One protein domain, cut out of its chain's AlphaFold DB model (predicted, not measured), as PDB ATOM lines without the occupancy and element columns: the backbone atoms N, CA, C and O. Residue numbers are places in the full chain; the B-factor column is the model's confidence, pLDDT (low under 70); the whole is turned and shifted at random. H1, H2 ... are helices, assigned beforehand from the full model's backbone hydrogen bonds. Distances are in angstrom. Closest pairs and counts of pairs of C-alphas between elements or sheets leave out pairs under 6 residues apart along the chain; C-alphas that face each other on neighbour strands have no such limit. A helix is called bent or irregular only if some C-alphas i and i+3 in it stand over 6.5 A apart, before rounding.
ATOM      1  N   GLY A   7       1.164  31.529  55.451       69.88
ATOM      2  CA  GLY A   7      -0.066  31.906  54.760       69.88
ATOM      3  C   GLY A   7       0.164  32.142  53.267       69.88
ATOM      4  O   GLY A   7      -0.651  31.723  52.446       69.88
ATOM      5  N   ILE A   8       1.291  32.764  52.909       74.25
ATOM      6  CA  ILE A   8       1.714  32.940  51.513       74.25
ATOM      7  C   ILE A   8       2.107  31.598  50.885       74.25
ATOM      8  O   ILE A   8       1.670  31.313  49.772       74.25
ATOM      9  N   GLU A   9       2.865  30.745  51.582       74.94
ATOM     10  CA  GLU A   9       3.218  29.412  51.058       74.94
ATOM     11  C   GLU A   9       1.989  28.530  50.819       74.94
ATOM     12  O   GLU A   9       1.902  27.819  49.813       74.94
ATOM     13  N   PHE A  10       1.014  28.597  51.725       77.38
ATOM     14  CA  PHE A  10      -0.252  27.892  51.582       77.38
ATOM     15  C   PHE A  10      -1.047  28.391  50.369       77.38
ATOM     16  O   PHE A  10      -1.561  27.591  49.581       77.38
ATOM     17  N   GLU A  11      -1.124  29.712  50.188       77.38
ATOM     18  CA  GLU A  11      -1.790  30.320  49.038       77.38
ATOM     19  C   GLU A  11      -1.108  29.939  47.714       77.38
ATOM     20  O   GLU A  11      -1.790  29.550  46.762       77.38
ATOM     21  N   ASP A  12       0.224  29.985  47.664       82.06
ATOM     22  CA  ASP A  12       1.015  29.596  46.492       82.06
ATOM     23  C   ASP A  12       0.808  28.113  46.142       82.06
ATOM     24  O   ASP A  12       0.566  27.751  44.983       82.06
ATOM     25  N   TRP A  13       0.789  27.240  47.157       83.62
ATOM     26  CA  TRP A  13       0.515  25.818  46.967       83.62
ATOM     27  C   TRP A  13      -0.888  25.570  46.399       83.62
ATOM     28  O   TRP A  13      -1.012  24.841  45.411       83.62
ATOM     29  N   ILE A  14      -1.932  26.210  46.941       81.12
ATOM     30  CA  ILE A  14      -3.305  26.085  46.420       81.12
ATOM     31  C   ILE A  14      -3.420  26.605  44.988       81.12
ATOM     32  O   ILE A  14      -4.102  25.989  44.167       81.12
ATOM     33  N   ARG A  15      -2.790  27.743  44.679       75.75
ATOM     34  CA  ARG A  15      -2.929  28.390  43.368       75.75
ATOM     35  C   ARG A  15      -2.170  27.656  42.270       75.75
ATOM     36  O   ARG A  15      -2.654  27.609  41.141       75.75
ATOM     37  N   HIS A  16      -1.002  27.093  42.574       79.62
ATOM     38  CA  HIS A  16      -0.072  26.650  41.532       79.62
ATOM     39  C   HIS A  16       0.312  25.171  41.603       79.62
ATOM     40  O   HIS A  16       0.541  24.558  40.556       79.62
ATOM     41  N   LYS A  17       0.379  24.572  42.797       80.69
ATOM     42  CA  LYS A  17       0.804  23.170  42.961       80.69
ATOM     43  C   LYS A  17      -0.376  22.207  43.027       80.69
ATOM     44  O   LYS A  17      -0.379  21.212  42.302       80.69
ATOM     45  N   LEU A  18      -1.391  22.522  43.827       80.88
ATOM     46  CA  LEU A  18      -2.570  21.680  44.016       80.88
ATOM     47  C   LEU A  18      -3.307  21.370  42.698       80.88
ATOM     48  O   LEU A  18      -3.605  20.197  42.462       80.88
ATOM     49  N   PRO A  19      -3.562  22.330  41.785       78.06
ATOM     50  CA  PRO A  19      -4.310  22.038  40.564       78.06
ATOM     51  C   PRO A  19      -3.549  21.098  39.622       78.06
ATOM     52  O   PRO A  19      -4.146  20.196  39.029       78.06
ATOM     53  N   ARG A  20      -2.215  21.226  39.580       75.38
ATOM     54  CA  ARG A  20      -1.317  20.335  38.831       75.38
ATOM     55  C   ARG A  20      -1.280  18.932  39.425       75.38
ATOM     56  O   ARG A  20      -1.442  17.961  38.690       75.38
ATOM     57  N   GLN A  21      -1.153  18.808  40.750       74.50
ATOM     58  CA  GLN A  21      -1.259  17.516  41.446       74.50
ATOM     59  C   GLN A  21      -2.625  16.859  41.182       74.50
ATOM     60  O   GLN A  21      -2.738  15.652  40.946       74.50
ATOM     61  N   LEU A  22      -3.681  17.669  41.110       74.12
ATOM     62  CA  LEU A  22      -5.029  17.238  40.769       74.12
ATOM     63  C   LEU A  22      -5.294  17.124  39.255       74.12
ATOM     64  O   LEU A  22      -6.325  16.557  38.895       74.12
ATOM     65  N   ASN A  23      -4.313  17.381  38.372       73.88
ATOM     66  CA  ASN A  23      -4.413  17.252  36.900       73.88
ATOM     67  C   ASN A  23      -5.739  17.822  36.380       73.88
ATOM     68  O   ASN A  23      -6.500  17.159  35.671       73.88
ATOM     69  N   LEU A  24      -6.078  19.006  36.878       75.50
ATOM     70  CA  LEU A  24      -7.355  19.632  36.600       75.50
ATOM     71  C   LEU A  24      -7.320  20.302  35.231       75.50
ATOM     72  O   LEU A  24      -6.292  20.792  34.781       75.50
ATOM     73  N   SER A  25      -8.473  20.344  34.565       76.44
ATOM     74  CA  SER A  25      -8.627  21.199  33.391       76.44
ATOM     75  C   SER A  25      -8.596  22.669  33.811       76.44
ATOM     76  O   SER A  25      -9.029  22.995  34.916       76.44
ATOM     77  N   ALA A  26      -8.187  23.569  32.914       77.75
ATOM     78  CA  ALA A  26      -8.084  25.008  33.195       77.75
ATOM     79  C   ALA A  26      -9.351  25.614  33.844       77.75
ATOM     80  O   ALA A  26      -9.263  26.428  34.761       77.75
ATOM     81  N   ALA A  27     -10.546  25.166  33.436       77.25
ATOM     82  CA  ALA A  27     -11.811  25.594  34.042       77.25
ATOM     83  C   ALA A  27     -11.955  25.152  35.514       77.25
ATOM     84  O   ALA A  27     -12.463  25.897  36.353       77.25
ATOM     85  N   LYS A  28     -11.492  23.941  35.849       76.12
ATOM     86  CA  LYS A  28     -11.478  23.426  37.225       76.12
ATOM     87  C   LYS A  28     -10.385  24.095  38.065       76.12
ATOM     88  O   LYS A  28     -10.619  24.333  39.246       76.12
ATOM     89  N   GLU A  29      -9.246  24.450  37.468       80.75
ATOM     90  CA  GLU A  29      -8.215  25.259  38.137       80.75
ATOM     91  C   GLU A  29      -8.775  26.630  38.545       80.75
ATOM     92  O   GLU A  29      -8.691  27.000  39.714       80.75
ATOM     93  N   GLN A  30      -9.454  27.338  37.629       78.44
ATOM     94  CA  GLN A  30     -10.125  28.606  37.947       78.44
ATOM     95  C   GLN A  30     -11.185  28.450  39.044       78.44
ATOM     96  O   GLN A  30     -11.273  29.287  39.941       78.44
ATOM     97  N   ALA A  31     -11.969  27.370  39.020       79.50
ATOM     98  CA  ALA A  31     -12.954  27.104  40.063       79.50
ATOM     99  C   ALA A  31     -12.304  26.890  41.442       79.50
ATOM    100  O   ALA A  31     -12.851  27.360  42.442       79.50
ATOM    101  N   ILE A  32     -11.143  26.225  41.509       77.69
ATOM    102  CA  ILE A  32     -10.354  26.117  42.745       77.69
ATOM    103  C   ILE A  32      -9.878  27.496  43.189       77.69
ATOM    104  O   ILE A  32     -10.104  27.856  44.339       77.69
ATOM    105  N   MET A  33      -9.306  28.301  42.292       74.38
ATOM    106  CA  MET A  33      -8.850  29.649  42.646       74.38
ATOM    107  C   MET A  33      -9.981  30.514  43.219       74.38
ATOM    108  O   MET A  33      -9.776  31.210  44.206       74.38
ATOM    109  N   ILE A  34     -11.189  30.435  42.651       77.06
ATOM    110  CA  ILE A  34     -12.356  31.186  43.138       77.06
ATOM    111  C   ILE A  34     -12.838  30.644  44.488       77.06
ATOM    112  O   ILE A  34     -13.062  31.415  45.419       77.06
ATOM    113  N   LYS A  35     -12.995  29.320  44.622       76.12
ATOM    114  CA  LYS A  35     -13.518  28.698  45.852       76.12
ATOM    115  C   LYS A  35     -12.563  28.831  47.034       76.12
ATOM    116  O   LYS A  35     -13.019  28.978  48.163       76.12
ATOM    117  N   PHE A  36     -11.261  28.784  46.774       73.44
ATOM    118  CA  PHE A  36     -10.225  28.896  47.797       73.44
ATOM    119  C   PHE A  36      -9.652  30.311  47.935       73.44
ATOM    120  O   PHE A  36      -8.850  30.537  48.837       73.44
ATOM    121  N   GLY A  37     -10.090  31.275  47.117       66.81
ATOM    122  CA  GLY A  37      -9.599  32.656  47.161       66.81
ATOM    123  C   GLY A  37      -9.730  33.301  48.544       66.81
ATOM    124  O   GLY A  37      -8.796  33.944  49.003       66.81
ATOM    125  N   ASN A  38     -10.825  33.023  49.258       69.69
ATOM    126  CA  ASN A  38     -11.054  33.528  50.620       69.69
ATOM    127  C   ASN A  38     -10.516  32.586  51.715       69.69
ATOM    128  O   ASN A  38     -10.530  32.922  52.899       69.69
ATOM    129  N   PHE A  39     -10.078  31.380  51.343       73.88
ATOM    130  CA  PHE A  39      -9.580  30.390  52.297       73.88
ATOM    131  C   PHE A  39      -8.170  30.740  52.779       73.88
ATOM    132  O   PHE A  39      -7.862  30.535  53.948       73.88
ATOM    133  N   ALA A  40      -7.343  31.339  51.916       70.69
ATOM    134  CA  ALA A  40      -6.019  31.831  52.295       70.69
ATOM    135  C   ALA A  40      -6.094  32.844  53.454       70.69
ATOM    136  O   ALA A  40      -5.360  32.718  54.433       70.69
ATOM    137  N   ASP A  41      -7.042  33.783  53.401       74.38
ATOM    138  CA  ASP A  41      -7.233  34.785  54.458       74.38
ATOM    139  C   ASP A  41      -7.724  34.174  55.776       74.38
ATOM    140  O   ASP A  41      -7.270  34.562  56.854       74.38
ATOM    141  N   TYR A  42      -8.592  33.161  55.704       77.81
ATOM    142  CA  TYR A  42      -9.022  32.399  56.880       77.81
ATOM    143  C   TYR A  42      -7.845  31.676  57.556       77.81
ATOM    144  O   TYR A  42      -7.685  31.715  58.781       77.81
ATOM    145  N   VAL A  43      -6.997  31.038  56.749       77.38
ATOM    146  CA  VAL A  43      -5.867  30.236  57.220       77.38
ATOM    147  C   VAL A  43      -4.727  31.112  57.751       77.38
ATOM    148  O   VAL A  43      -4.132  30.761  58.769       77.38
ATOM    149  N   ARG A  44      -4.487  32.298  57.171       77.12
ATOM    150  CA  ARG A  44      -3.510  33.285  57.676       77.12
ATOM    151  C   ARG A  44      -3.725  33.643  59.141       77.12
ATOM    152  O   ARG A  44      -2.769  33.707  59.907       77.12
ATOM    153  N   HIS A  45      -4.977  33.839  59.553       80.44
ATOM    154  CA  HIS A  45      -5.302  34.132  60.953       80.44
ATOM    155  C   HIS A  45      -4.857  32.991  61.893       80.44
ATOM    156  O   HIS A  45      -4.517  33.245  63.047       80.44
ATOM    157  N   ILE A  46      -4.887  31.742  61.410       80.25
ATOM    158  CA  ILE A  46      -4.517  30.551  62.184       80.25
ATOM    159  C   ILE A  46      -2.995  30.449  62.222       80.25
ATOM    160  O   ILE A  46      -2.421  30.333  63.301       80.25
ATOM    161  N   ALA A  47      -2.355  30.579  61.057       80.19
ATOM    162  CA  ALA A  47      -0.906  30.538  60.907       80.19
ATOM    163  C   ALA A  47      -0.199  31.602  61.761       80.19
ATOM    164  O   ALA A  47       0.830  31.325  62.359       80.19
ATOM    165  N   ASN A  48      -0.782  32.797  61.892       82.00
ATOM    166  CA  ASN A  48      -0.204  33.870  62.704       82.00
ATOM    167  C   ASN A  48      -0.328  33.647  64.220       82.00
ATOM    168  O   ASN A  48       0.408  34.275  64.979       82.00
ATOM    169  N   LYS A  49      -1.263  32.805  64.680       85.44
ATOM    170  CA  LYS A  49      -1.437  32.509  66.113       85.44
ATOM    171  C   LYS A  49      -0.401  31.515  66.624       85.44
ATOM    172  O   LYS A  49       0.060  31.662  67.749       85.44
ATOM    173  N   ASP A  50      -0.073  30.519  65.808       84.69
ATOM    174  CA  ASP A  50       0.922  29.495  66.121       84.69
ATOM    175  C   ASP A  50       1.618  29.043  64.822       84.69
ATOM    176  O   ASP A  50       1.171  28.094  64.162       84.69
ATOM    177  N   PRO A  51       2.677  29.763  64.405       82.69
ATOM    178  CA  PRO A  51       3.355  29.512  63.136       82.69
ATOM    179  C   PRO A  51       4.020  28.139  63.079       82.69
ATOM    180  O   PRO A  51       4.016  27.500  62.027       82.69
ATOM    181  N   ASP A  52       4.564  27.668  64.202       83.19
ATOM    182  CA  ASP A  52       5.295  26.403  64.263       83.19
ATOM    183  C   ASP A  52       4.333  25.218  64.131       83.19
ATOM    184  O   ASP A  52       4.545  24.334  63.294       83.19
ATOM    185  N   ALA A  53       3.224  25.222  64.883       82.56
ATOM    186  CA  ALA A  53       2.206  24.180  64.763       82.56
ATOM    187  C   ALA A  53       1.555  24.174  63.373       82.56
ATOM    188  O   ALA A  53       1.293  23.107  62.807       82.56
ATOM    189  N   PHE A  54       1.324  25.358  62.795       84.94
ATOM    190  CA  PHE A  54       0.779  25.471  61.447       84.94
ATOM    191  C   PHE A  54       1.757  24.956  60.382       84.94
ATOM    192  O   PHE A  54       1.340  24.231  59.477       84.94
ATOM    193  N   GLY A  55       3.052  25.255  60.512       80.56
ATOM    194  CA  GLY A  55       4.097  24.731  59.632       80.56
ATOM    195  C   GLY A  55       4.153  23.199  59.641       80.56
ATOM    196  O   GLY A  55       4.187  22.576  58.577       80.56
ATOM    197  N   VAL A  56       4.070  22.578  60.824       84.94
ATOM    198  CA  VAL A  56       3.997  21.111  60.972       84.94
ATOM    199  C   VAL A  56       2.743  20.548  60.300       84.94
ATOM    200  O   VAL A  56       2.836  19.603  59.514       84.94
ATOM    201  N   PHE A  57       1.577  21.145  60.562       86.94
ATOM    202  CA  PHE A  57       0.321  20.748  59.923       86.94
ATOM    203  C   PHE A  57       0.411  20.830  58.396       86.94
ATOM    204  O   PHE A  57       0.019  19.891  57.702       86.94
ATOM    205  N   PHE A  58       0.938  21.935  57.866       84.19
ATOM    206  CA  PHE A  58       1.028  22.149  56.429       84.19
ATOM    207  C   PHE A  58       1.978  21.145  55.768       84.19
ATOM    208  O   PHE A  58       1.626  20.560  54.743       84.19
ATOM    209  N   CYS A  59       3.126  20.862  56.389       82.12
ATOM    210  CA  CYS A  59       4.052  19.835  55.913       82.12
ATOM    211  C   CYS A  59       3.393  18.448  55.849       82.12
ATOM    212  O   CYS A  59       3.507  17.751  54.837       82.12
ATOM    213  N   GLU A  60       2.663  18.051  56.895       87.75
ATOM    214  CA  GLU A  60       1.936  16.777  56.912       87.75
ATOM    215  C   GLU A  60       0.810  16.744  55.867       87.75
ATOM    216  O   GLU A  60       0.645  15.740  55.171       87.75
ATOM    217  N   LEU A  61       0.076  17.845  55.681       85.00
ATOM    218  CA  LEU A  61      -0.971  17.949  54.664       85.00
ATOM    219  C   LEU A  61      -0.408  17.753  53.250       85.00
ATOM    220  O   LEU A  61      -0.952  16.955  52.481       85.00
ATOM    221  N   VAL A  62       0.685  18.447  52.914       81.81
ATOM    222  CA  VAL A  62       1.352  18.324  51.609       81.81
ATOM    223  C   VAL A  62       1.814  16.886  51.385       81.81
ATOM    224  O   VAL A  62       1.512  16.301  50.344       81.81
ATOM    225  N   LYS A  63       2.457  16.275  52.385       86.19
ATOM    226  CA  LYS A  63       2.923  14.884  52.318       86.19
ATOM    227  C   LYS A  63       1.779  13.896  52.093       86.19
ATOM    228  O   LYS A  63       1.893  12.999  51.257       86.19
ATOM    229  N   LYS A  64       0.651  14.070  52.788       84.19
ATOM    230  CA  LYS A  64      -0.541  13.227  52.601       84.19
ATOM    231  C   LYS A  64      -1.137  13.388  51.205       84.19
ATOM    232  O   LYS A  64      -1.510  12.393  50.586       84.19
ATOM    233  N   PHE A  65      -1.175  14.609  50.679       81.69
ATOM    234  CA  PHE A  65      -1.605  14.852  49.301       81.69
ATOM    235  C   PHE A  65      -0.684  14.182  48.279       81.69
ATOM    236  O   PHE A  65      -1.173  13.559  47.337       81.69
ATOM    237  N   GLU A  66       0.631  14.252  48.475       78.75
ATOM    238  CA  GLU A  66       1.602  13.567  47.620       78.75
ATOM    239  C   GLU A  66       1.432  12.044  47.663       78.75
ATOM    240  O   GLU A  66       1.412  11.408  46.609       78.75
ATOM    241  N   GLU A  67       1.241  11.453  48.848       79.50
ATOM    242  CA  GLU A  67       0.952  10.022  49.014       79.50
ATOM    243  C   GLU A  67      -0.290   9.597  48.222       79.50
ATOM    244  O   GLU A  67      -0.229   8.630  47.465       79.50
ATOM    245  N   VAL A  68      -1.393  10.343  48.340       73.31
ATOM    246  CA  VAL A  68      -2.642  10.039  47.626       73.31
ATOM    247  C   VAL A  68      -2.495  10.268  46.119       73.31
ATOM    248  O   VAL A  68      -2.995   9.473  45.322       73.31
ATOM    249  N   SER A  69      -1.766  11.308  45.706       70.88
ATOM    250  CA  SER A  69      -1.563  11.631  44.288       70.88
ATOM    251  C   SER A  69      -0.858  10.517  43.506       70.88
ATOM    252  O   SER A  69      -1.094  10.386  42.308       70.88
ATOM    253  N   LYS A  70      -0.062   9.664  44.168       70.38
ATOM    254  CA  LYS A  70       0.606   8.508  43.539       70.38
ATOM    255  C   LYS A  70      -0.369   7.446  43.035       70.38
ATOM    256  O   LYS A  70      -0.059   6.747  42.077       70.38
ATOM    257  N   TYR A  71      -1.539   7.327  43.659       68.56
ATOM    258  CA  TYR A  71      -2.578   6.375  43.250       68.56
ATOM    259  C   TYR A  71      -3.461   6.908  42.125       68.56
ATOM    260  O   TYR A  71      -4.356   6.219  41.636       68.56
ATOM    261  N   LYS A  72      -3.244   8.156  41.721       64.44
ATOM    262  CA  LYS A  72      -4.054   8.795  40.709       64.44
ATOM    263  C   LYS A  72      -3.672   8.280  39.329       64.44
ATOM    264  O   LYS A  72      -2.522   8.387  38.910       64.44
ATOM    265  N   ALA A  73      -4.662   7.776  38.599       58.84
ATOM    266  CA  ALA A  73      -4.465   7.380  37.218       58.84
ATOM    267  C   ALA A  73      -4.051   8.600  36.367       58.84
ATOM    268  O   ALA A  73      -4.719   9.646  36.422       58.84
ATOM    269  N   PRO A  74      -2.966   8.509  35.582       59.31
ATOM    270  CA  PRO A  74      -2.581   9.584  34.684       59.31
ATOM    271  C   PRO A  74      -3.695   9.788  33.646       59.31
ATOM    272  O   PRO A  74      -4.100   8.865  32.951       59.31
TER     273      PRO A  74
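This is residues 7 to 74 of the 101 residues of an uncharacterized protein of Candidatus Levybacteria bacterium CG_4_9_14_0_2_um_filter_35_21 (UniProt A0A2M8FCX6). A flat, loosely packed layer of helices: H1 runs through the middle, H2 and then H3 lead back along one side of it, and the longest helix, H4, folds back along the other side, running the same way as H1. H1 and H2 make a helical hairpin, while H4 comes close to H1 in few places, the closest C-alphas being those of Gln 21 and Ser 69. The 68 printed residues hold four named helices in the order H1, H2, H3, H4 and no named strand; the class is all helix. The whole is only just compact, close to loose, with a radius of gyration of the C-alphas of 12.8 A, and spans 38 by 26 by 12 A.

H1, residues 7 to 21, is the hub and touches the three other helices: H2, residues 26 to 36, H3, residues 39 to 47, and H4, residues 51 to 69. It touches H2 with residues 14 to 19 alone, and the closest C-alphas, those of Pro 19 and Glu 29, are 5.6 A apart. This hairpin stands at a shallow tilt of 28 degrees, opposite ways. H1 touches H3 with residues 7 to 11 alone; the closest C-alphas, those of Gly 7 and Arg 44, are 4.7 A apart, and the tilt is steep, 47 degrees, opposite ways. H1 and H4 only just touch, with 3 pairs of C-alphas within 8 A, the closest being Gln 21 and Ser 69 at 6.5 A; their lines stand at a shallow tilt of 0 degrees, the same way. The helix packing is mostly aligned, but only just: 2 of 3 pairs are at a shallow tilt. H3 and H4 only just touch, with 3 pairs of C-alphas within 8 A, and only at the corner by their link; the closest C-alphas, those of Ala 47 and Phe 54, are 5.4 A apart. H2 and H3 meet only through their link, and H2 and H4 are apart. In H2 and H4 every O i to N i+4 pair is within hydrogen-bond range; in H1 8 of 11 are, and in H3 3 of 5.

H1 begins at C-alpha 7 (-0.066, 31.906, 54.760) and measures 19.6 A; it is irregular, but only just, with C-alphas 15 and 18 6.8 A apart. H2 measures 15.3 A and H3 12.2 A. H4 measures 26.4 A, from C-alpha 51 (3.355, 29.512, 63.136) to C-alpha 69 (-1.563, 11.631, 44.288).

The C-alphas farthest apart, those of Lys 49 and Pro 74, are 38.9 A apart. The printed part has no cut, and the three links between helices are tight. The mean pLDDT of the printed part is 77.6; residue 7, residues 37 to 38 and residues 71 to 74 are under 70.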